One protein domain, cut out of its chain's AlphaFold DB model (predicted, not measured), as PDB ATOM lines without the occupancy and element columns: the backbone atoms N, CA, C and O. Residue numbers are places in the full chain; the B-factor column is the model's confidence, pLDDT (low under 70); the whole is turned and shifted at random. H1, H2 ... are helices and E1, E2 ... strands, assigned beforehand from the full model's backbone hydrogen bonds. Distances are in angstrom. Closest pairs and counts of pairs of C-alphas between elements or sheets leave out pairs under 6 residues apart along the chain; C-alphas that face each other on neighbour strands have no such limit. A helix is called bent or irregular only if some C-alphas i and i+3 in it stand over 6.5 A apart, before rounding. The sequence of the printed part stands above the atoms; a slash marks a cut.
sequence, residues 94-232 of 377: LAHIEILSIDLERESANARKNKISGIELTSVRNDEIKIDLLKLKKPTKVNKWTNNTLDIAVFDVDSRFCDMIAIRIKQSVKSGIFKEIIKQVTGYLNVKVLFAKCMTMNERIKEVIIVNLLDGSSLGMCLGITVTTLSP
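What this domain is: This is residues 94 to 232 of the 377 residues of an uncharacterized protein of Mytilus coruscus (UniProt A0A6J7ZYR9). Two twisted four-strand sheets form a sandwich, partly face to face, with edges that come together at E3 and E4 and at E6 and E7, like a flattened barrel. H2 covers one end between the sheets, while the turn of the E5-E6 hairpin lies at the opposite end of the long axis. The printed part has 139 residues with two named helices and eight named strands, in the order E1 H1 E2 E3 E4 E5 E6 H2 E7 E8, and is mostly strand. The orders are E3 E2 E5 E6 and E4 E1 E8 E7, both antiparallel; the whole is compact, with a radius of gyration of the C-alphas of 15.9 A, but elongated, spanning 60 by 34 by 25 A.

How they stand to each other: Look first at the sheet of E3, residues 130 to 137, E2, 114 to 124, E5, 164 to 174, and E6, 180 to 190. In the hairpin E2 and E3, N 121 and O 134 are 2.8 A apart, within hydrogen-bond range; so are N 120 and O 168 between E2 and E5, 2.8 A, and N 167 and O 187 in the hairpin E5 and E6, 2.8 A. The other sheet holds E4, residues 154 to 158, E1, 94 to 103, E8, 218 to 229, and E7, 205 to 212. Here N 97 and O 155, 2.9 A, pair E1 with E4; N 98 and O 224, 2.8 A, pair E1 with E8; and N 209 and O 221, 2.8 A, pair the hairpin E7 and E8. The sheets' facing parts are 9.4 A centre to centre, their best planes 36 degrees apart. The closest C-alphas of E3 and E4 are Leu 133 and Phe 155, 6.2 A; those of E6 and E7 are Gly 187 and Asn 212, 5.7 A. H2, residues 191 to 201, is on both sheets; its height over the sheet E4 E1 E8 E7 is 7.6 A, over E8, with the C-alphas of Cys 198 and Val 227 closest at 6.8 A. It runs slantwise to the strands, only just, at 60.0 degrees to E8 on the local plane. H1, residues 109 to 113, is irregular, only just, with C-alphas 110 and 113 at 6.7 A, and is on neither sheet, only just for E3 E2 E5 E6, with 4 pairs within 10 A. O i to N i+4 pairs within range number 5 of 7 in H2 and 0 of 1 in H1, where O i to N i+3 gives 0 of 2.

Where its parts are: Find C-alpha 94 at (24.331, -54.228, 6.257); E1 runs 25.7 A from there and bends by 57 degrees at residue 100. E5 spans 31.5 A and E6 31.7 A. H2 begins at C-alpha 191, (27.731, -43.640, 5.386), and spans 16.2 A; E8 spans 31.1 A and ends at C-alpha 229, (22.098, -56.758, 0.751).

The domain as a whole: The C-alphas farthest apart, of Ile 177 and Pro 232, are 60.1 A apart. The printed part has no cut. The link E3 to E4 is long, 16 residues, and in it residues 145 to 146 pair antiparallel with 101 to 102 of E1. Mean pLDDT of the printed part is 79.0; 34 residues are under 70, among them 105 to 114 and 140 to 152.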
ATOM      1  N   LEU A  94      23.379 -54.095   5.165       84.00
ATOM      2  CA  LEU A  94      24.331 -54.228   6.257       84.00
ATOM      3  C   LEU A  94      25.734 -54.145   5.665       84.00
ATOM      4  O   LEU A  94      26.101 -54.979   4.836       84.00
ATOM      5  N   ALA A  95      26.506 -53.141   6.072       86.06
ATOM      6  CA  ALA A  95      27.928 -53.072   5.771       86.06
ATOM      7  C   ALA A  95      28.718 -53.651   6.938       86.06
ATOM      8  O   ALA A  95      28.609 -53.172   8.064       86.06
ATOM      9  N   HIS A  96      29.529 -54.650   6.630       88.62
ATOM     10  CA  HIS A  96      30.588 -55.138   7.491       88.62
ATOM     11  C   HIS A  96      31.848 -54.331   7.183       88.62
ATOM     12  O   HIS A  96      32.347 -54.384   6.055       88.62
ATOM     13  N   ILE A  97      32.317 -53.537   8.143       87.62
ATOM     14  CA  ILE A  97      33.455 -52.634   7.967       87.62
ATOM     15  C   ILE A  97      34.620 -53.145   8.811       87.62
ATOM     16  O   ILE A  97      34.530 -53.235  10.035       87.62
ATOM     17  N   GLU A  98      35.720 -53.451   8.141       88.62
ATOM     18  CA  GLU A  98      37.008 -53.826   8.706       88.62
ATOM     19  C   GLU A  98      37.983 -52.656   8.557       88.62
ATOM     20  O   GLU A  98      38.147 -52.100   7.471       88.62
ATOM     21  N   ILE A  99      38.646 -52.257   9.640       86.31
ATOM     22  CA  ILE A  99      39.686 -51.227   9.575       86.31
ATOM     23  C   ILE A  99      41.022 -51.900   9.285       86.31
ATOM     24  O   ILE A  99      41.557 -52.594  10.146       86.31
ATOM     25  N   LEU A 100      41.567 -51.658   8.090       85.38
ATOM     26  CA  LEU A 100      42.774 -52.330   7.615       85.38
ATOM     27  C   LEU A 100      44.065 -51.610   8.033       85.38
ATOM     28  O   LEU A 100      45.076 -52.206   8.415       85.38
ATOM     29  N   SER A 101      44.046 -50.285   7.930       84.38
ATOM     30  CA  SER A 101      45.123 -49.436   8.425       84.38
ATOM     31  C   SER A 101      44.603 -48.049   8.754       84.38
ATOM     32  O   SER A 101      43.582 -47.597   8.232       84.38
ATOM     33  N   ILE A 102      45.313 -47.370   9.646       83.81
ATOM     34  CA  ILE A 102      45.049 -45.976   9.983       83.81
ATOM     35  C   ILE A 102      46.369 -45.232   9.863       83.81
ATOM     36  O   ILE A 102      47.297 -45.474  10.639       83.81
ATOM     37  N   ASP A 103      46.425 -44.327   8.896       80.38
ATOM     38  CA  ASP A 103      47.576 -43.492   8.602       80.38
ATOM     39  C   ASP A 103      47.175 -42.030   8.794       80.38
ATOM     40  O   ASP A 103      46.290 -41.505   8.125       80.38
ATOM     41  N   LEU A 104      47.827 -41.339   9.726       71.69
ATOM     42  CA  LEU A 104      47.673 -39.891   9.800       71.69
ATOM     43  C   LEU A 104      48.616 -39.275   8.797       71.69
ATOM     44  O   LEU A 104      49.836 -39.299   8.998       71.69
ATOM     45  N   GLU A 105      48.035 -38.720   7.741       65.31
ATOM     46  CA  GLU A 105      48.771 -37.838   6.863       65.31
ATOM     47  C   GLU A 105      49.232 -36.635   7.683       65.31
ATOM     48  O   GLU A 105      48.475 -35.927   8.347       65.31
ATOM     49  N   ARG A 106      50.555 -36.507   7.749       50.50
ATOM     50  CA  ARG A 106      51.237 -35.476   8.514       50.50
ATOM     51  C   ARG A 106      51.216 -34.192   7.707       50.50
ATOM     52  O   ARG A 106      52.115 -33.981   6.898       50.50
ATOM     53  N   GLU A 107      50.302 -33.290   8.027       43.38
ATOM     54  CA  GLU A 107      50.558 -31.875   7.785       43.38
ATOM     55  C   GLU A 107      51.213 -31.251   9.028       43.38
ATOM     56  O   GLU A 107      50.704 -31.294  10.149       43.38
ATOM     57  N   SER A 108      52.399 -30.686   8.802       48.38
ATOM     58  CA  SER A 108      53.307 -29.995   9.730       48.38
ATOM     59  C   SER A 108      54.343 -30.845  10.491       48.38
ATOM     60  O   SER A 108      54.059 -31.803  11.213       48.38
ATOM     61  N   ALA A 109      55.602 -30.405  10.406       53.88
ATOM     62  CA  ALA A 109      56.738 -30.919  11.177       53.88
ATOM     63  C   ALA A 109      56.530 -30.847  12.711       53.88
ATOM     64  O   ALA A 109      57.181 -31.582  13.457       53.88
ATOM     65  N   ASN A 110      55.567 -30.040  13.175       53.84
ATOM     66  CA  ASN A 110      55.170 -29.912  14.578       53.84
ATOM     67  C   ASN A 110      54.255 -31.053  15.071       53.84
ATOM     68  O   ASN A 110      54.189 -31.307  16.276       53.84
ATOM     69  N   ALA A 111      53.630 -31.819  14.168       54.16
ATOM     70  CA  ALA A 111      52.748 -32.942  14.508       54.16
ATOM     71  C   ALA A 111      53.476 -34.151  15.134       54.16
ATOM     72  O   ALA A 111      52.838 -35.059  15.669       54.16
ATOM     73  N   ARG A 112      54.821 -34.170  15.148       55.72
ATOM     74  CA  ARG A 112      55.621 -35.244  15.775       55.72
ATOM     75  C   ARG A 112      55.369 -35.408  17.285       55.72
ATOM     76  O   ARG A 112      55.754 -36.438  17.838       55.72
ATOM     77  N   LYS A 113      54.734 -34.436  17.955       60.34
ATOM     78  CA  LYS A 113      54.474 -34.477  19.406       60.34
ATOM     79  C   LYS A 113      53.156 -35.150  19.808       60.34
ATOM     80  O   LYS A 113      53.076 -35.653  20.929       60.34
ATOM     81  N   ASN A 114      52.162 -35.234  18.922       67.25
ATOM     82  CA  ASN A 114      50.847 -35.756  19.294       67.25
ATOM     83  C   ASN A 114      50.777 -37.256  19.003       67.25
ATOM     84  O   ASN A 114      50.607 -37.689  17.864       67.25
ATOM     85  N   LYS A 115      50.930 -38.074  20.048       78.56
ATOM     86  CA  LYS A 115      50.722 -39.523  19.938       78.56
ATOM     87  C   LYS A 115      49.226 -39.805  20.042       78.56
ATOM     88  O   LYS A 115      48.578 -39.349  20.975       78.56
ATOM     89  N   ILE A 116      48.677 -40.586  19.118       79.50
ATOM     90  CA  ILE A 116      47.305 -41.086  19.260       79.50
ATOM     91  C   ILE A 116      47.283 -42.152  20.339       79.50
ATOM     92  O   ILE A 116      47.991 -43.151  20.228       79.50
ATOM     93  N   SER A 117      46.474 -41.930  21.367       83.62
ATOM     94  CA  SER A 117      46.256 -42.861  22.471       83.62
ATOM     95  C   SER A 117      45.042 -43.764  22.238       83.62
ATOM     96  O   SER A 117      45.012 -44.887  22.746       83.62
ATOM     97  N   GLY A 118      44.077 -43.341  21.415       86.38
ATOM     98  CA  GLY A 118      42.943 -44.182  21.035       86.38
ATOM     99  C   GLY A 118      42.044 -43.583  19.961       86.38
ATOM    100  O   GLY A 118      42.125 -42.395  19.651       86.38
ATOM    101  N   ILE A 119      41.180 -44.430  19.407       87.25
ATOM    102  CA  ILE A 119      40.186 -44.079  18.389       87.25
ATOM    103  C   ILE A 119      38.839 -44.654  18.823       87.25
ATOM    104  O   ILE A 119      38.749 -45.800  19.256       87.25
ATOM    105  N   GLU A 120      37.793 -43.847  18.737       90.31
ATOM    106  CA  GLU A 120      36.429 -44.205  19.112       90.31
ATOM    107  C   GLU A 120      35.495 -43.893  17.944       90.31
ATOM    108  O   GLU A 120      35.414 -42.756  17.483       90.31
ATOM    109  N   LEU A 121      34.820 -44.924  17.447       91.00
ATOM    110  CA  LEU A 121      33.840 -44.843  16.377       91.00
ATOM    111  C   LEU A 121      32.447 -44.898  16.988       91.00
ATOM    112  O   LEU A 121      32.109 -45.848  17.699       91.00
ATOM    113  N   THR A 122      31.629 -43.897  16.689       90.81
ATOM    114  CA  THR A 122      30.237 -43.825  17.140       90.81
ATOM    115  C   THR A 122      29.329 -43.574  15.949       90.81
ATOM    116  O   THR A 122      29.555 -42.632  15.192       90.81
ATOM    117  N   SER A 123      28.294 -44.390  15.791       91.81
ATOM    118  CA  SER A 123      27.217 -44.133  14.840       91.81
ATOM    119  C   SER A 123      26.406 -42.935  15.318       91.81
ATOM    120  O   SER A 123      26.089 -42.833  16.507       91.81
ATOM    121  N   VAL A 124      26.098 -42.033  14.390       87.69
ATOM    122  CA  VAL A 124      25.277 -40.846  14.606       87.69
ATOM    123  C   VAL A 124      24.121 -40.882  13.613       87.69
ATOM    124  O   VAL A 124      24.317 -40.989  12.397       87.69
ATOM    125  N   ARG A 125      22.909 -40.785  14.152       86.25
ATOM    126  CA  ARG A 125      21.674 -40.551  13.402       86.25
ATOM    127  C   ARG A 125      21.191 -39.130  13.689       86.25
ATOM    128  O   ARG A 125      21.471 -38.619  14.772       86.25
ATOM    129  N   ASN A 126      20.469 -38.526  12.745       75.69
ATOM    130  CA  ASN A 126      19.941 -37.154  12.840       75.69
ATOM    131  C   ASN A 126      19.226 -36.825  14.170       75.69
ATOM    132  O   ASN A 126      19.209 -35.670  14.571       75.69
ATOM    133  N   ASP A 127      18.728 -37.836  14.887       66.88
ATOM    134  CA  ASP A 127      17.995 -37.698  16.152       66.88
ATOM    135  C   ASP A 127      18.903 -37.797  17.404       66.88
ATOM    136  O   ASP A 127      18.481 -38.274  18.454       66.88
ATOM    137  N   GLU A 128      20.184 -37.431  17.287       69.50
ATOM    138  CA  GLU A 128      21.214 -37.408  18.351       69.50
ATOM    139  C   GLU A 128      21.565 -38.742  19.037       69.50
ATOM    140  O   GLU A 128      22.501 -38.796  19.846       69.50
ATOM    141  N   ILE A 129      20.888 -39.845  18.708       77.12
ATOM    142  CA  ILE A 129      21.198 -41.162  19.274       77.12
ATOM    143  C   ILE A 129      22.600 -41.585  18.823       77.12
ATOM    144  O   ILE A 129      22.846 -41.860  17.646       77.12
ATOM    145  N   LYS A 130      23.518 -41.665  19.791       85.38
ATOM    146  CA  LYS A 130      24.894 -42.138  19.603       85.38
ATOM    147  C   LYS A 130      24.988 -43.604  19.996       85.38
ATOM    148  O   LYS A 130      24.672 -43.969  21.130       85.38
ATOM    149  N   ILE A 131      25.433 -44.443  19.067       84.94
ATOM    150  CA  ILE A 131      25.702 -45.861  19.327       84.94
ATOM    151  C   ILE A 131      27.206 -46.082  19.210       84.94
ATOM    152  O   ILE A 131      27.789 -45.846  18.153       84.94
ATOM    153  N   ASP A 132      27.833 -46.539  20.290       86.00
ATOM    154  CA  ASP A 132      29.246 -46.917  20.283       86.00
ATOM    155  C   ASP A 132      29.448 -48.118  19.348       86.00
ATOM    156  O   ASP A 132      28.901 -49.195  19.593       86.00
ATOM    157  N   LEU A 133      30.225 -47.926  18.278       86.81
ATOM    158  CA  LEU A 133      30.542 -48.975  17.306       86.81
ATOM    159  C   LEU A 133      31.826 -49.698  17.700       86.81
ATOM    160  O   LEU A 133      31.861 -50.924  17.760       86.81
ATOM    161  N   LEU A 134      32.884 -48.933  17.976       88.62
ATOM    162  CA  LEU A 134      34.208 -49.488  18.223       88.62
ATOM    163  C   LEU A 134      35.058 -48.547  19.077       88.62
ATOM    164  O   LEU A 134      35.056 -47.334  18.876       88.62
ATOM    165  N   LYS A 135      35.820 -49.110  20.017       86.75
ATOM    166  CA  LYS A 135      36.810 -48.378  20.818       86.75
ATOM    167  C   LYS A 135      38.138 -49.098  20.727       86.75
ATOM    168  O   LYS A 135      38.261 -50.230  21.183       86.75
ATOM    169  N   LEU A 136      39.127 -48.425  20.164       84.25
ATOM    170  CA  LEU A 136      40.456 -48.963  19.956       84.25
ATOM    171  C   LEU A 136      41.466 -48.201  20.810       84.25
ATOM    172  O   LEU A 136      41.471 -46.967  20.856       84.25
ATOM    173  N   LYS A 137      42.336 -48.948  21.484       83.88
ATOM    174  CA  LYS A 137      43.478 -48.407  22.226       83.88
ATOM    175  C   LYS A 137      44.727 -48.502  21.360       83.88
ATOM    176  O   LYS A 137      44.845 -49.417  20.552       83.88
ATOM    177  N   LYS A 138      45.672 -47.581  21.557       78.06
ATOM    178  CA  LYS A 138      46.959 -47.639  20.861       78.06
ATOM    179  C   LYS A 138      47.659 -48.987  21.121       78.06
ATOM    180  O   LYS A 138      47.816 -49.346  22.292       78.06
ATOM    181  N   PRO A 139      48.145 -49.695  20.084       71.62
ATOM    182  CA  PRO A 139      48.977 -50.874  20.283       71.62
ATOM    183  C   PRO A 139      50.279 -50.497  21.006       71.62
ATOM    184  O   PRO A 139      50.945 -49.514  20.672       71.62
ATOM    185  N   THR A 140      50.648 -51.275  22.025       65.75
ATOM    186  CA  THR A 140      51.758 -50.974  22.948       65.75
ATOM    187  C   THR A 140      53.142 -51.063  22.305       65.75
ATOM    188  O   THR A 140      54.068 -50.419  22.794       65.75
ATOM    189  N   LYS A 141      53.300 -51.825  21.214       62.84
ATOM    190  CA  LYS A 141      54.620 -52.158  20.643       62.84
ATOM    191  C   LYS A 141      54.920 -51.541  19.273       62.84
ATOM    192  O   LYS A 141      56.077 -51.533  18.870       62.84
ATOM    193  N   VAL A 142      53.930 -50.998  18.559       63.53
ATOM    194  CA  VAL A 142      54.115 -50.516  17.177       63.53
ATOM    195  C   VAL A 142      53.453 -49.150  17.003       63.53
ATOM    196  O   VAL A 142      52.301 -48.948  17.372       63.53
ATOM    197  N   ASN A 143      54.180 -48.182  16.435       60.81
ATOM    198  CA  ASN A 143      53.666 -46.827  16.173       60.81
ATOM    199  C   ASN A 143      52.704 -46.747  14.975       60.81
ATOM    200  O   ASN A 143      52.255 -45.655  14.636       60.81
ATOM    201  N   LYS A 144      52.396 -47.882  14.345       63.53
ATOM    202  CA  LYS A 144      51.443 -48.004  13.247       63.53
ATOM    203  C   LYS A 144      50.302 -48.930  13.648       63.53
ATOM    204  O   LYS A 144      50.517 -49.977  14.262       63.53
ATOM    205  N   TRP A 145      49.105 -48.510  13.275       66.06
ATOM    206  CA  TRP A 145      47.882 -49.283  13.380       66.06
ATOM    207  C   TRP A 145      47.762 -50.085  12.087       66.06
ATOM    208  O   TRP A 145      47.371 -49.547  11.053       66.06
ATOM    209  N   THR A 146      48.213 -51.335  12.123       61.50
ATOM    210  CA  THR A 146      48.178 -52.261  10.987       61.50
ATOM    211  C   THR A 146      47.291 -53.449  11.340       61.50
ATOM    212  O   THR A 146      47.067 -53.715  12.520       61.50
ATOM    213  N   ASN A 147      46.849 -54.210  10.337       57.03
ATOM    214  CA  ASN A 147      46.123 -55.475  10.529       57.03
ATOM    215  C   ASN A 147      46.756 -56.428  11.552       57.03
ATOM    216  O   ASN A 147      46.047 -57.186  12.197       57.03
ATOM    217  N   ASN A 148      48.080 -56.395  11.719       54.44
ATOM    218  CA  ASN A 148      48.776 -57.289  12.647       54.44
ATOM    219  C   ASN A 148      48.764 -56.778  14.097       54.44
ATOM    220  O   ASN A 148      49.113 -57.521  15.009       54.44
ATOM    221  N   THR A 149      48.449 -55.498  14.315       58.78
ATOM    222  CA  THR A 149      48.446 -54.851  15.641       58.78
ATOM    223  C   THR A 149      47.043 -54.494  16.116       58.78
ATOM    224  O   THR A 149      46.830 -54.292  17.311       58.78
ATOM    225  N   LEU A 150      46.099 -54.428  15.182       60.22
ATOM    226  CA  LEU A 150      44.670 -54.403  15.418       60.22
ATOM    227  C   LEU A 150      44.194 -55.854  15.496       60.22
ATOM    228  O   LEU A 150      44.121 -56.519  14.469       60.22
ATOM    229  N   ASP A 151      43.840 -56.350  16.682       62.28
ATOM    230  CA  ASP A 151      42.943 -57.508  16.752       62.28
ATOM    231  C   ASP A 151      41.686 -57.127  15.954       62.28
ATOM    232  O   ASP A 151      40.937 -56.259  16.397       62.28
ATOM    233  N   ILE A 152      41.563 -57.682  14.742       62.22
ATOM    234  CA  ILE A 152      40.538 -57.460  13.705       62.22
ATOM    235  C   ILE A 152      39.462 -56.448  14.141       62.22
ATOM    236  O   ILE A 152      38.458 -56.781  14.780       62.22
ATOM    237  N   ALA A 153      39.713 -55.174  13.830       79.12
ATOM    238  CA  ALA A 153      38.868 -54.046  14.199       79.12
ATOM    239  C   ALA A 153      37.652 -53.979  13.265       79.12
ATOM    240  O   ALA A 153      37.641 -53.237  12.283       79.12
ATOM    241  N   VAL A 154      36.647 -54.795  13.573       84.44
ATOM    242  CA  VAL A 154      35.459 -54.996  12.742       84.44
ATOM    243  C   VAL A 154      34.200 -54.508  13.444       84.44
ATOM    244  O   VAL A 154      33.994 -54.759  14.634       84.44
ATOM    245  N   PHE A 155      33.336 -53.831  12.693       88.50
ATOM    246  CA  PHE A 155      32.027 -53.388  13.158       88.50
ATOM    247  C   PHE A 155      30.998 -53.401  12.021       88.50
ATOM    248  O   PHE A 155      31.336 -53.243  10.849       88.50
ATOM    249  N   ASP A 156      29.728 -53.580  12.382       87.56
ATOM    250  CA  ASP A 156      28.616 -53.606  11.432       87.56
ATOM    251  C   ASP A 156      27.833 -52.293  11.468       87.56
ATOM    252  O   ASP A 156      27.565 -51.736  12.537       87.56
ATOM    253  N   VAL A 157      27.415 -51.824  10.293       89.06
ATOM    254  CA  VAL A 157      26.593 -50.624  10.129       89.06
ATOM    255  C   VAL A 157      25.371 -50.944   9.276       89.06
ATOM    256  O   VAL A 157      25.486 -51.424   8.149       89.06
ATOM    257  N   ASP A 158      24.187 -50.651   9.812       87.31
ATOM    258  CA  ASP A 158      22.924 -50.711   9.072       87.31
ATOM    259  C   ASP A 158      22.613 -49.322   8.506       87.31
ATOM    260  O   ASP A 158      22.467 -48.347   9.252       87.31
ATOM    261  N   SER A 159      22.482 -49.241   7.181       83.19
ATOM    262  CA  SER A 159      22.233 -47.983   6.469       83.19
ATOM    263  C   SER A 159      20.911 -47.307   6.852       83.19
ATOM    264  O   SER A 159      20.701 -46.149   6.506       83.19
ATOM    265  N   ARG A 160      19.990 -48.009   7.528       82.62
ATOM    266  CA  ARG A 160      18.727 -47.435   8.030       82.62
ATOM    267  C   ARG A 160      18.895 -46.661   9.332       82.62
ATOM    268  O   ARG A 160      18.067 -45.807   9.639       82.62
ATOM    269  N   PHE A 161      19.911 -47.005  10.121       82.69
ATOM    270  CA  PHE A 161      20.079 -46.498  11.483       82.69
ATOM    271  C   PHE A 161      21.298 -45.593  11.644       82.69
ATOM    272  O   PHE A 161      21.446 -44.975  12.693       82.69
ATOM    273  N   CYS A 162      22.152 -45.498  10.625       88.56
ATOM    274  CA  CYS A 162      23.390 -44.736  10.676       88.56
ATOM    275  C   CYS A 162      23.538 -43.870   9.423       88.56
ATOM    276  O   CYS A 162      23.805 -44.387   8.338       88.56
ATOM    277  N   ASP A 163      23.413 -42.553   9.585       89.50
ATOM    278  CA  ASP A 163      23.702 -41.596   8.513       89.50
ATOM    279  C   ASP A 163      25.202 -41.269   8.470       89.50
ATOM    280  O   ASP A 163      25.804 -41.170   7.398       89.50
ATOM    281  N   MET A 164      25.817 -41.133   9.650       91.69
ATOM    282  CA  MET A 164      27.200 -40.696   9.823       91.69
ATOM    283  C   MET A 164      27.920 -41.566  10.857       91.69
ATOM    284  O   MET A 164      27.340 -41.962  11.867       91.69
ATOM    285  N   ILE A 165      29.207 -41.827  10.644       92.81
ATOM    286  CA  ILE A 165      30.096 -42.391  11.663       92.81
ATOM    287  C   ILE A 165      30.982 -41.255  12.158       92.81
ATOM    288  O   ILE A 165      31.787 -40.714  11.402       92.81
ATOM    289  N   ALA A 166      30.829 -40.877  13.422       92.12
ATOM    290  CA  ALA A 166      31.737 -39.945  14.070       92.12
ATOM    291  C   ALA A 166      32.985 -40.692  14.549       92.12
ATOM    292  O   ALA A 166      32.896 -41.718  15.227       92.12
ATOM    293  N   ILE A 167      34.143 -40.152  14.192       91.50
ATOM    294  CA  ILE A 167      35.463 -40.720  14.441       91.50
ATOM    295  C   ILE A 167      36.164 -39.798  15.423       91.50
ATOM    296  O   ILE A 167      36.532 -38.677  15.082       91.50
ATOM    297  N   ARG A 168      36.313 -40.249  16.664       90.88
ATOM    298  CA  ARG A 168      36.942 -39.493  17.747       90.88
ATOM    299  C   ARG A 168      38.346 -40.007  17.979       90.88
ATOM    300  O   ARG A 168      38.537 -41.143  18.401       90.88
ATOM    301  N   ILE A 169      39.325 -39.146  17.761       87.12
ATOM    302  CA  ILE A 169      40.730 -39.430  18.013       87.12
ATOM    303  C   ILE A 169      41.098 -38.833  19.364       87.12
ATOM    304  O   ILE A 169      40.941 -37.633  19.588       87.12
ATOM    305  N   LYS A 170      41.613 -39.673  20.260       87.62
ATOM    306  CA  LYS A 170      42.229 -39.247  21.516       87.62
ATOM    307  C   LYS A 170      43.723 -39.109  21.268       87.62
ATOM    308  O   LYS A 170      44.396 -40.077  20.916       87.62
ATOM    309  N   GLN A 171      44.229 -37.893  21.411       85.12
ATOM    310  CA  GLN A 171      45.640 -37.564  21.280       85.12
ATOM    311  C   GLN A 171      46.205 -37.272  22.664       85.12
ATOM    312  O   GLN A 171      45.715 -36.396  23.370       85.12
ATOM    313  N   SER A 172      47.248 -37.997  23.043       80.81
ATOM    314  CA  SER A 172      48.052 -37.697  24.218       80.81
ATOM    315  C   SER A 172      49.090 -36.641  23.861       80.81
ATOM    316  O   SER A 172      49.970 -36.895  23.026       80.81
ATOM    317  N   VAL A 173      49.014 -35.477  24.498       79.06
ATOM    318  CA  VAL A 173      50.039 -34.438  24.402       79.06
ATOM    319  C   VAL A 173      50.892 -34.500  25.663       79.06
ATOM    320  O   VAL A 173      50.397 -34.288  26.771       79.06
ATOM    321  N   LYS A 174      52.186 -34.809  25.505       73.38
ATOM    322  CA  LYS A 174      53.154 -34.687  26.602       73.38
ATOM    323  C   LYS A 174      53.511 -33.212  26.773       73.38
ATOM    324  O   LYS A 174      54.235 -32.666  25.942       73.38
ATOM    325  N   SER A 175      53.013 -32.593  27.837       69.44
ATOM    326  CA  SER A 175      53.402 -31.243  28.247       69.44
ATOM    327  C   SER A 175      54.317 -31.326  29.472       69.44
ATOM    328  O   SER A 175      53.850 -31.560  30.581       69.44
ATOM    329  N   GLY A 176      55.629 -31.181  29.271       75.75
ATOM    330  CA  GLY A 176      56.603 -31.105  30.368       75.75
ATOM    331  C   GLY A 176      56.609 -32.307  31.328       75.75
ATOM    332  O   GLY A 176      56.405 -33.450  30.917       75.75
ATOM    333  N   ILE A 177      56.901 -32.031  32.605       74.19
ATOM    334  CA  ILE A 177      57.153 -33.036  33.656       74.19
ATOM    335  C   ILE A 177      55.846 -33.659  34.181       74.19
ATOM    336  O   ILE A 177      55.854 -34.803  34.623       74.19
ATOM    337  N   PHE A 178      54.701 -32.977  34.081       59.12
ATOM    338  CA  PHE A 178      53.452 -33.484  34.648       59.12
ATOM    339  C   PHE A 178      52.226 -33.113  33.804       59.12
ATOM    340  O   PHE A 178      51.995 -31.951  33.489       59.12
ATOM    341  N   LYS A 179      51.398 -34.141  33.562       59.12
ATOM    342  CA  LYS A 179      50.045 -34.148  32.974       59.12
ATOM    343  C   LYS A 179      49.975 -34.343  31.451       59.12
ATOM    344  O   LYS A 179      50.228 -33.458  30.640       59.12
ATOM    345  N   GLU A 180      49.566 -35.554  31.081       73.62
ATOM    346  CA  GLU A 180      49.139 -35.913  29.731       73.62
ATOM    347  C   GLU A 180      47.785 -35.248  29.459       73.62
ATOM    348  O   GLU A 180      46.774 -35.596  30.072       73.62
ATOM    349  N   ILE A 181      47.765 -34.247  28.576       68.19
ATOM    350  CA  ILE A 181      46.512 -33.624  28.140       68.19
ATOM    351  C   ILE A 181      45.961 -34.476  27.003       68.19
ATOM    352  O   ILE A 181      46.631 -34.684  25.989       68.19
ATOM    353  N   ILE A 182      44.736 -34.973  27.179       77.69
ATOM    354  CA  ILE A 182      44.025 -35.717  26.144       77.69
ATOM    355  C   ILE A 182      43.268 -34.702  25.288       77.69
ATOM    356  O   ILE A 182      42.192 -34.243  25.666       77.69
ATOM    357  N   LYS A 183      43.830 -34.341  24.130       83.06
ATOM    358  CA  LYS A 183      43.086 -33.598  23.107       83.06
ATOM    359  C   LYS A 183      42.176 -34.588  22.388       83.06
ATOM    360  O   LYS A 183      42.636 -35.637  21.935       83.06
ATOM    361  N   GLN A 184      40.891 -34.268  22.287       87.62
ATOM    362  CA  GLN A 184      39.941 -35.058  21.515       87.62
ATOM    363  C   GLN A 184      39.572 -34.303  20.245       87.62
ATOM    364  O   GLN A 184      39.108 -33.168  20.306       87.62
ATOM    365  N   VAL A 185      39.768 -34.948  19.101       86.88
ATOM    366  CA  VAL A 185      39.425 -34.391  17.793       86.88
ATOM    367  C   VAL A 185      38.394 -35.301  17.141       86.88
ATOM    368  O   VAL A 185      38.511 -36.521  17.232       86.88
ATOM    369  N   THR A 186      37.357 -34.722  16.537       89.44
ATOM    370  CA  THR A 186      36.277 -35.484  15.895       89.44
ATOM    371  C   THR A 186      36.278 -35.222  14.395       89.44
ATOM    372  O   THR A 186      36.459 -34.082  13.979       89.44
ATOM    373  N   GLY A 187      36.067 -36.267  13.602       90.56
ATOM    374  CA  GLY A 187      35.733 -36.196  12.183       90.56
ATOM    375  C   GLY A 187      34.475 -37.005  11.889       90.56
ATOM    376  O   GLY A 187      33.991 -37.742  12.753       90.56
ATOM    377  N   TYR A 188      33.939 -36.871  10.679       91.44
ATOM    378  CA  TYR A 188      32.707 -37.547  10.280       91.44
ATOM    379  C   TYR A 188      32.879 -38.265   8.948       91.44
ATOM    380  O   TYR A 188      33.408 -37.710   7.990       91.44
ATOM    381  N   LEU A 189      32.382 -39.496   8.897       91.19
ATOM    382  CA  LEU A 189      32.298 -40.300   7.692       91.19
ATOM    383  C   LEU A 189      30.833 -40.445   7.281       91.19
ATOM    384  O   LEU A 189      30.024 -40.994   8.030       91.19
ATOM    385  N   ASN A 190      30.499 -39.968   6.083       91.06
ATOM    386  CA  ASN A 190      29.154 -40.091   5.534       91.06
ATOM    387  C   ASN A 190      28.918 -41.517   5.017       91.06
ATOM    388  O   ASN A 190      29.500 -41.947   4.018       91.06
ATOM    389  N   VAL A 191      28.023 -42.238   5.689       89.44
ATOM    390  CA  VAL A 191      27.731 -43.640   5.386       89.44
ATOM    391  C   VAL A 191      27.011 -43.773   4.046       89.44
ATOM    392  O   VAL A 191      27.271 -44.711   3.302       89.44
ATOM    393  N   LYS A 192      26.161 -42.818   3.657       88.69
ATOM    394  CA  LYS A 192      25.463 -42.876   2.361       88.69
ATOM    395  C   LYS A 192      26.437 -42.805   1.192       88.69
ATOM    396  O   LYS A 192      26.286 -43.571   0.245       88.69
ATOM    397  N   VAL A 193      27.452 -41.943   1.286       88.62
ATOM    398  CA  VAL A 193      28.518 -41.842   0.273       88.62
ATOM    399  C   VAL A 193      29.299 -43.153   0.194       88.62
ATOM    400  O   VAL A 193      29.525 -43.669  -0.898       88.62
ATOM    401  N   LEU A 194      29.631 -43.731   1.351       87.00
ATOM    402  CA  LEU A 194      30.327 -45.012   1.443       87.00
ATOM    403  C   LEU A 194      29.543 -46.149   0.769       87.00
ATOM    404  O   LEU A 194      30.064 -46.881  -0.072       87.00
ATOM    405  N   PHE A 195      28.259 -46.273   1.104       85.88
ATOM    406  CA  PHE A 195      27.385 -47.290   0.527       85.88
ATOM    407  C   PHE A 195      27.139 -47.048  -0.963       85.88
ATOM    408  O   PHE A 195      27.073 -48.017  -1.713       85.88
ATOM    409  N   ALA A 196      27.014 -45.797  -1.416       87.06
ATOM    410  CA  ALA A 196      26.834 -45.489  -2.833       87.06
ATOM    411  C   ALA A 196      28.005 -46.017  -3.677       87.06
ATOM    412  O   ALA A 196      27.766 -46.642  -4.707       87.06
ATOM    413  N   LYS A 197      29.245 -45.858  -3.194       83.81
ATOM    414  CA  LYS A 197      30.441 -46.428  -3.836       83.81
ATOM    415  C   LYS A 197      30.458 -47.957  -3.808       83.81
ATOM    416  O   LYS A 197      30.809 -48.581  -4.798       83.81
ATOM    417  N   CYS A 198      30.022 -48.571  -2.709       82.25
ATOM    418  CA  CYS A 198      29.957 -50.032  -2.600       82.25
ATOM    419  C   CYS A 198      28.947 -50.674  -3.560       82.25
ATOM    420  O   CYS A 198      29.158 -51.783  -4.042       82.25
ATOM    421  N   MET A 199      27.846 -49.984  -3.855       76.06
ATOM    422  CA  MET A 199      26.772 -50.535  -4.684       76.06
ATOM    423  C   MET A 199      27.103 -50.590  -6.172       76.06
ATOM    424  O   MET A 199      26.461 -51.352  -6.887       76.06
ATOM    425  N   THR A 200      28.066 -49.804  -6.653       76.56
ATOM    426  CA  THR A 200      28.450 -49.834  -8.069       76.56
ATOM    427  C   THR A 200      29.345 -51.025  -8.405       76.56
ATOM    428  O   THR A 200      29.388 -51.420  -9.564       76.56
ATOM    429  N   MET A 201      30.030 -51.615  -7.416       65.38
ATOM    430  CA  MET A 201      31.070 -52.625  -7.658       65.38
ATOM    431  C   MET A 201      30.727 -54.045  -7.183       65.38
ATOM    432  O   MET A 201      31.525 -54.945  -7.402       65.38
ATOM    433  N   ASN A 202      29.556 -54.270  -6.572       59.59
ATOM    434  CA  ASN A 202      29.019 -55.585  -6.160       59.59
ATOM    435  C   ASN A 202      29.916 -56.491  -5.283       59.59
ATOM    436  O   ASN A 202      29.504 -57.597  -4.939       59.59
ATOM    437  N   GLU A 203      31.089 -56.031  -4.858       69.69
ATOM    438  CA  GLU A 203      32.072 -56.839  -4.141       69.69
ATOM    439  C   GLU A 203      32.764 -56.043  -3.032       69.69
ATOM    440  O   GLU A 203      32.568 -54.836  -2.871       69.69
ATOM    441  N   ARG A 204      33.543 -56.760  -2.212       80.31
ATOM    442  CA  ARG A 204      34.329 -56.194  -1.114       80.31
ATOM    443  C   ARG A 204      35.193 -55.047  -1.631       80.31
ATOM    444  O   ARG A 204      36.061 -55.267  -2.469       80.31
ATOM    445  N   ILE A 205      35.003 -53.849  -1.091       86.25
ATOM    446  CA  ILE A 205      35.801 -52.685  -1.469       86.25
ATOM    447  C   ILE A 205      36.889 -52.466  -0.432       86.25
ATOM    448  O   ILE A 205      36.626 -52.451   0.768       86.25
ATOM    449  N   LYS A 206      38.116 -52.254  -0.903       88.75
ATOM    450  CA  LYS A 206      39.184 -51.662  -0.104       88.75
ATOM    451  C   LYS A 206      39.304 -50.196  -0.495       88.75
ATOM    452  O   LYS A 206      39.715 -49.897  -1.611       88.75
ATOM    453  N   GLU A 207      38.944 -49.295   0.409       86.19
ATOM    454  CA  GLU A 207      38.939 -47.858   0.139       86.19
ATOM    455  C   GLU A 207      39.804 -47.114   1.154       86.19
ATOM    456  O   GLU A 207      39.758 -47.390   2.354       86.19
ATOM    457  N   VAL A 208      40.607 -46.169   0.666       88.31
ATOM    458  CA  VAL A 208      41.293 -45.197   1.520       88.31
ATOM    459  C   VAL A 208      40.389 -43.984   1.643       88.31
ATOM    460  O   VAL A 208      40.054 -43.338   0.654       88.31
ATOM    461  N   ILE A 209      39.982 -43.692   2.869       87.00
ATOM    462  CA  ILE A 209      39.081 -42.601   3.193       87.00
ATOM    463  C   ILE A 209      39.852 -41.559   3.977       87.00
ATOM    464  O   ILE A 209      40.442 -41.863   5.012       87.00
ATOM    465  N   ILE A 210      39.804 -40.326   3.491       88.00
ATOM    466  CA  ILE A 210      40.357 -39.172   4.188       88.00
ATOM    467  C   ILE A 210      39.229 -38.542   4.996       88.00
ATOM    468  O   ILE A 210      38.219 -38.093   4.456       88.00
ATOM    469  N   VAL A 211      39.391 -38.547   6.311       87.50
ATOM    470  CA  VAL A 211      38.449 -37.964   7.258       87.50
ATOM    471  C   VAL A 211      39.003 -36.615   7.680       87.50
ATOM    472  O   VAL A 211      39.998 -36.547   8.400       87.50
ATOM    473  N   ASN A 212      38.337 -35.546   7.252       87.06
ATOM    474  CA  ASN A 212      38.659 -34.201   7.709       87.06
ATOM    475  C   ASN A 212      38.194 -34.036   9.156       87.06
ATOM    476  O   ASN A 212      37.041 -34.308   9.507       87.06
ATOM    477  N   LEU A 213      39.123 -33.623  10.000       87.12
ATOM    478  CA  LEU A 213      38.921 -33.411  11.416       87.12
ATOM    479  C   LEU A 213      38.543 -31.951  11.675       87.12
ATOM    480  O   LEU A 213      38.936 -31.045  10.942       87.12
ATOM    481  N   LEU A 214      37.788 -31.707  12.747       84.56
ATOM    482  CA  LEU A 214      37.312 -30.359  13.091       84.56
ATOM    483  C   LEU A 214      38.432 -29.355  13.405       84.56
ATOM    484  O   LEU A 214      38.177 -28.156  13.413       84.56
ATOM    485  N   ASP A 215      39.653 -29.815  13.681       82.25
ATOM    486  CA  ASP A 215      40.810 -28.942  13.900       82.25
ATOM    487  C   ASP A 215      41.609 -28.649  12.618       82.25
ATOM    488  O   ASP A 215      42.715 -28.119  12.701       82.25
ATOM    489  N   GLY A 216      41.060 -28.996  11.450       84.50
ATOM    490  CA  GLY A 216      41.674 -28.788  10.139       84.50
ATOM    491  C   GLY A 216      42.648 -29.886   9.718       84.50
ATOM    492  O   GLY A 216      43.061 -29.902   8.565       84.50
ATOM    493  N   SER A 217      42.998 -30.821  10.608       84.56
ATOM    494  CA  SER A 217      43.834 -31.965  10.237       84.56
ATOM    495  C   SER A 217      43.044 -33.037   9.476       84.56
ATOM    496  O   SER A 217      41.811 -33.058   9.495       84.56
ATOM    497  N   SER A 218      43.740 -33.947   8.798       84.88
ATOM    498  CA  SER A 218      43.131 -35.068   8.084       84.88
ATOM    499  C   SER A 218      43.612 -36.410   8.646       84.88
ATOM    500  O   SER A 218      44.729 -36.561   9.147       84.88
ATOM    501  N   LEU A 219      42.730 -37.407   8.612       85.38
ATOM    502  CA  LEU A 219      43.017 -38.785   8.998       85.38
ATOM    503  C   LEU A 219      42.771 -39.694   7.795       85.38
ATOM    504  O   LEU A 219      41.628 -39.851   7.376       85.38
ATOM    505  N   GLY A 220      43.819 -40.339   7.287       87.44
ATOM    506  CA  GLY A 220      43.695 -41.420   6.317       87.44
ATOM    507  C   GLY A 220      43.320 -42.731   7.014       87.44
ATOM    508  O   GLY A 220      43.999 -43.203   7.926       87.44
ATOM    509  N   MET A 221      42.228 -43.352   6.592       87.00
ATOM    510  CA  MET A 221      41.813 -44.675   7.052       87.00
ATOM    511  C   MET A 221      41.634 -45.593   5.855       87.00
ATOM    512  O   MET A 221      40.833 -45.305   4.972       87.00
ATOM    513  N   CYS A 222      42.339 -46.721   5.830       88.12
ATOM    514  CA  CYS A 222      42.068 -47.776   4.867       88.12
ATOM    515  C   CYS A 222      41.020 -48.721   5.453       88.12
ATOM    516  O   CYS A 222      41.268 -49.375   6.469       88.12
ATOM    517  N   LEU A 223      39.848 -48.781   4.825       87.88
ATOM    518  CA  LEU A 223      38.735 -49.628   5.235       87.88
ATOM    519  C   LEU A 223      38.522 -50.750   4.215       87.88
ATOM    520  O   LEU A 223      38.512 -50.509   3.009       87.88
ATOM    521  N   GLY A 224      38.329 -51.968   4.707       88.44
ATOM    522  CA  GLY A 224      37.761 -53.086   3.966       88.44
ATOM    523  C   GLY A 224      36.262 -53.144   4.234       88.44
ATOM    524  O   GLY A 224      35.839 -53.283   5.376       88.44
ATOM    525  N   ILE A 225      35.436 -53.006   3.205       88.94
ATOM    526  CA  ILE A 225      33.985 -52.887   3.347       88.94
ATOM    527  C   ILE A 225      33.330 -54.007   2.561       88.94
ATOM    528  O   ILE A 225      33.490 -54.116   1.350       88.94
ATOM    529  N   THR A 226      32.558 -54.833   3.257       87.94
ATOM    530  CA  THR A 226      31.730 -55.871   2.645       87.94
ATOM    531  C   THR A 226      30.266 -55.505   2.848       87.94
ATOM    532  O   THR A 226      29.760 -55.563   3.968       87.94
ATOM    533  N   VAL A 227      29.562 -55.128   1.778       86.56
ATOM    534  CA  VAL A 227      28.124 -54.836   1.852       86.56
ATOM    535  C   VAL A 227      27.327 -56.094   1.549       86.56
ATOM    536  O   VAL A 227      27.441 -56.685   0.481       86.56
ATOM    537  N   THR A 228      26.474 -56.479   2.490       83.38
ATOM    538  CA  THR A 228      25.487 -57.540   2.302       83.38
ATOM    539  C   THR A 228      24.109 -56.912   2.135       83.38
ATOM    540  O   THR A 228      23.618 -56.166   2.989       83.38
ATOM    541  N   THR A 229      23.479 -57.185   0.994       79.00
ATOM    542  CA  THR A 229      22.098 -56.758   0.751       79.00
ATOM    543  C   THR A 229      21.175 -57.792   1.376       79.00
ATOM    544  O   THR A 229      21.171 -58.948   0.952       79.00
ATOM    545  N   LEU A 230      20.395 -57.407   2.385       70.19
ATOM    546  CA  LEU A 230      19.413 -58.319   2.959       70.19
ATOM    547  C   LEU A 230      18.245 -58.479   1.982       70.19
ATOM    548  O   LEU A 230      17.678 -57.492   1.502       70.19
ATOM    549  N   SER A 231      17.891 -59.731   1.681       58.06
ATOM    550  CA  SER A 231      16.721 -60.038   0.859       58.06
ATOM    551  C   SER A 231      15.452 -59.485   1.532       58.06
ATOM    552  O   SER A 231      15.289 -59.663   2.743       58.06
ATOM    553  N   PRO A 232      14.525 -58.856   0.780       56.19
ATOM    554  CA  PRO A 232      13.260 -58.344   1.316       56.19
ATOM    555  C   PRO A 232      12.447 -59.390   2.092       56.19
ATOM    556  O   PRO A 232      11.749 -59.037   3.039       56.19
TER     557      PRO A 232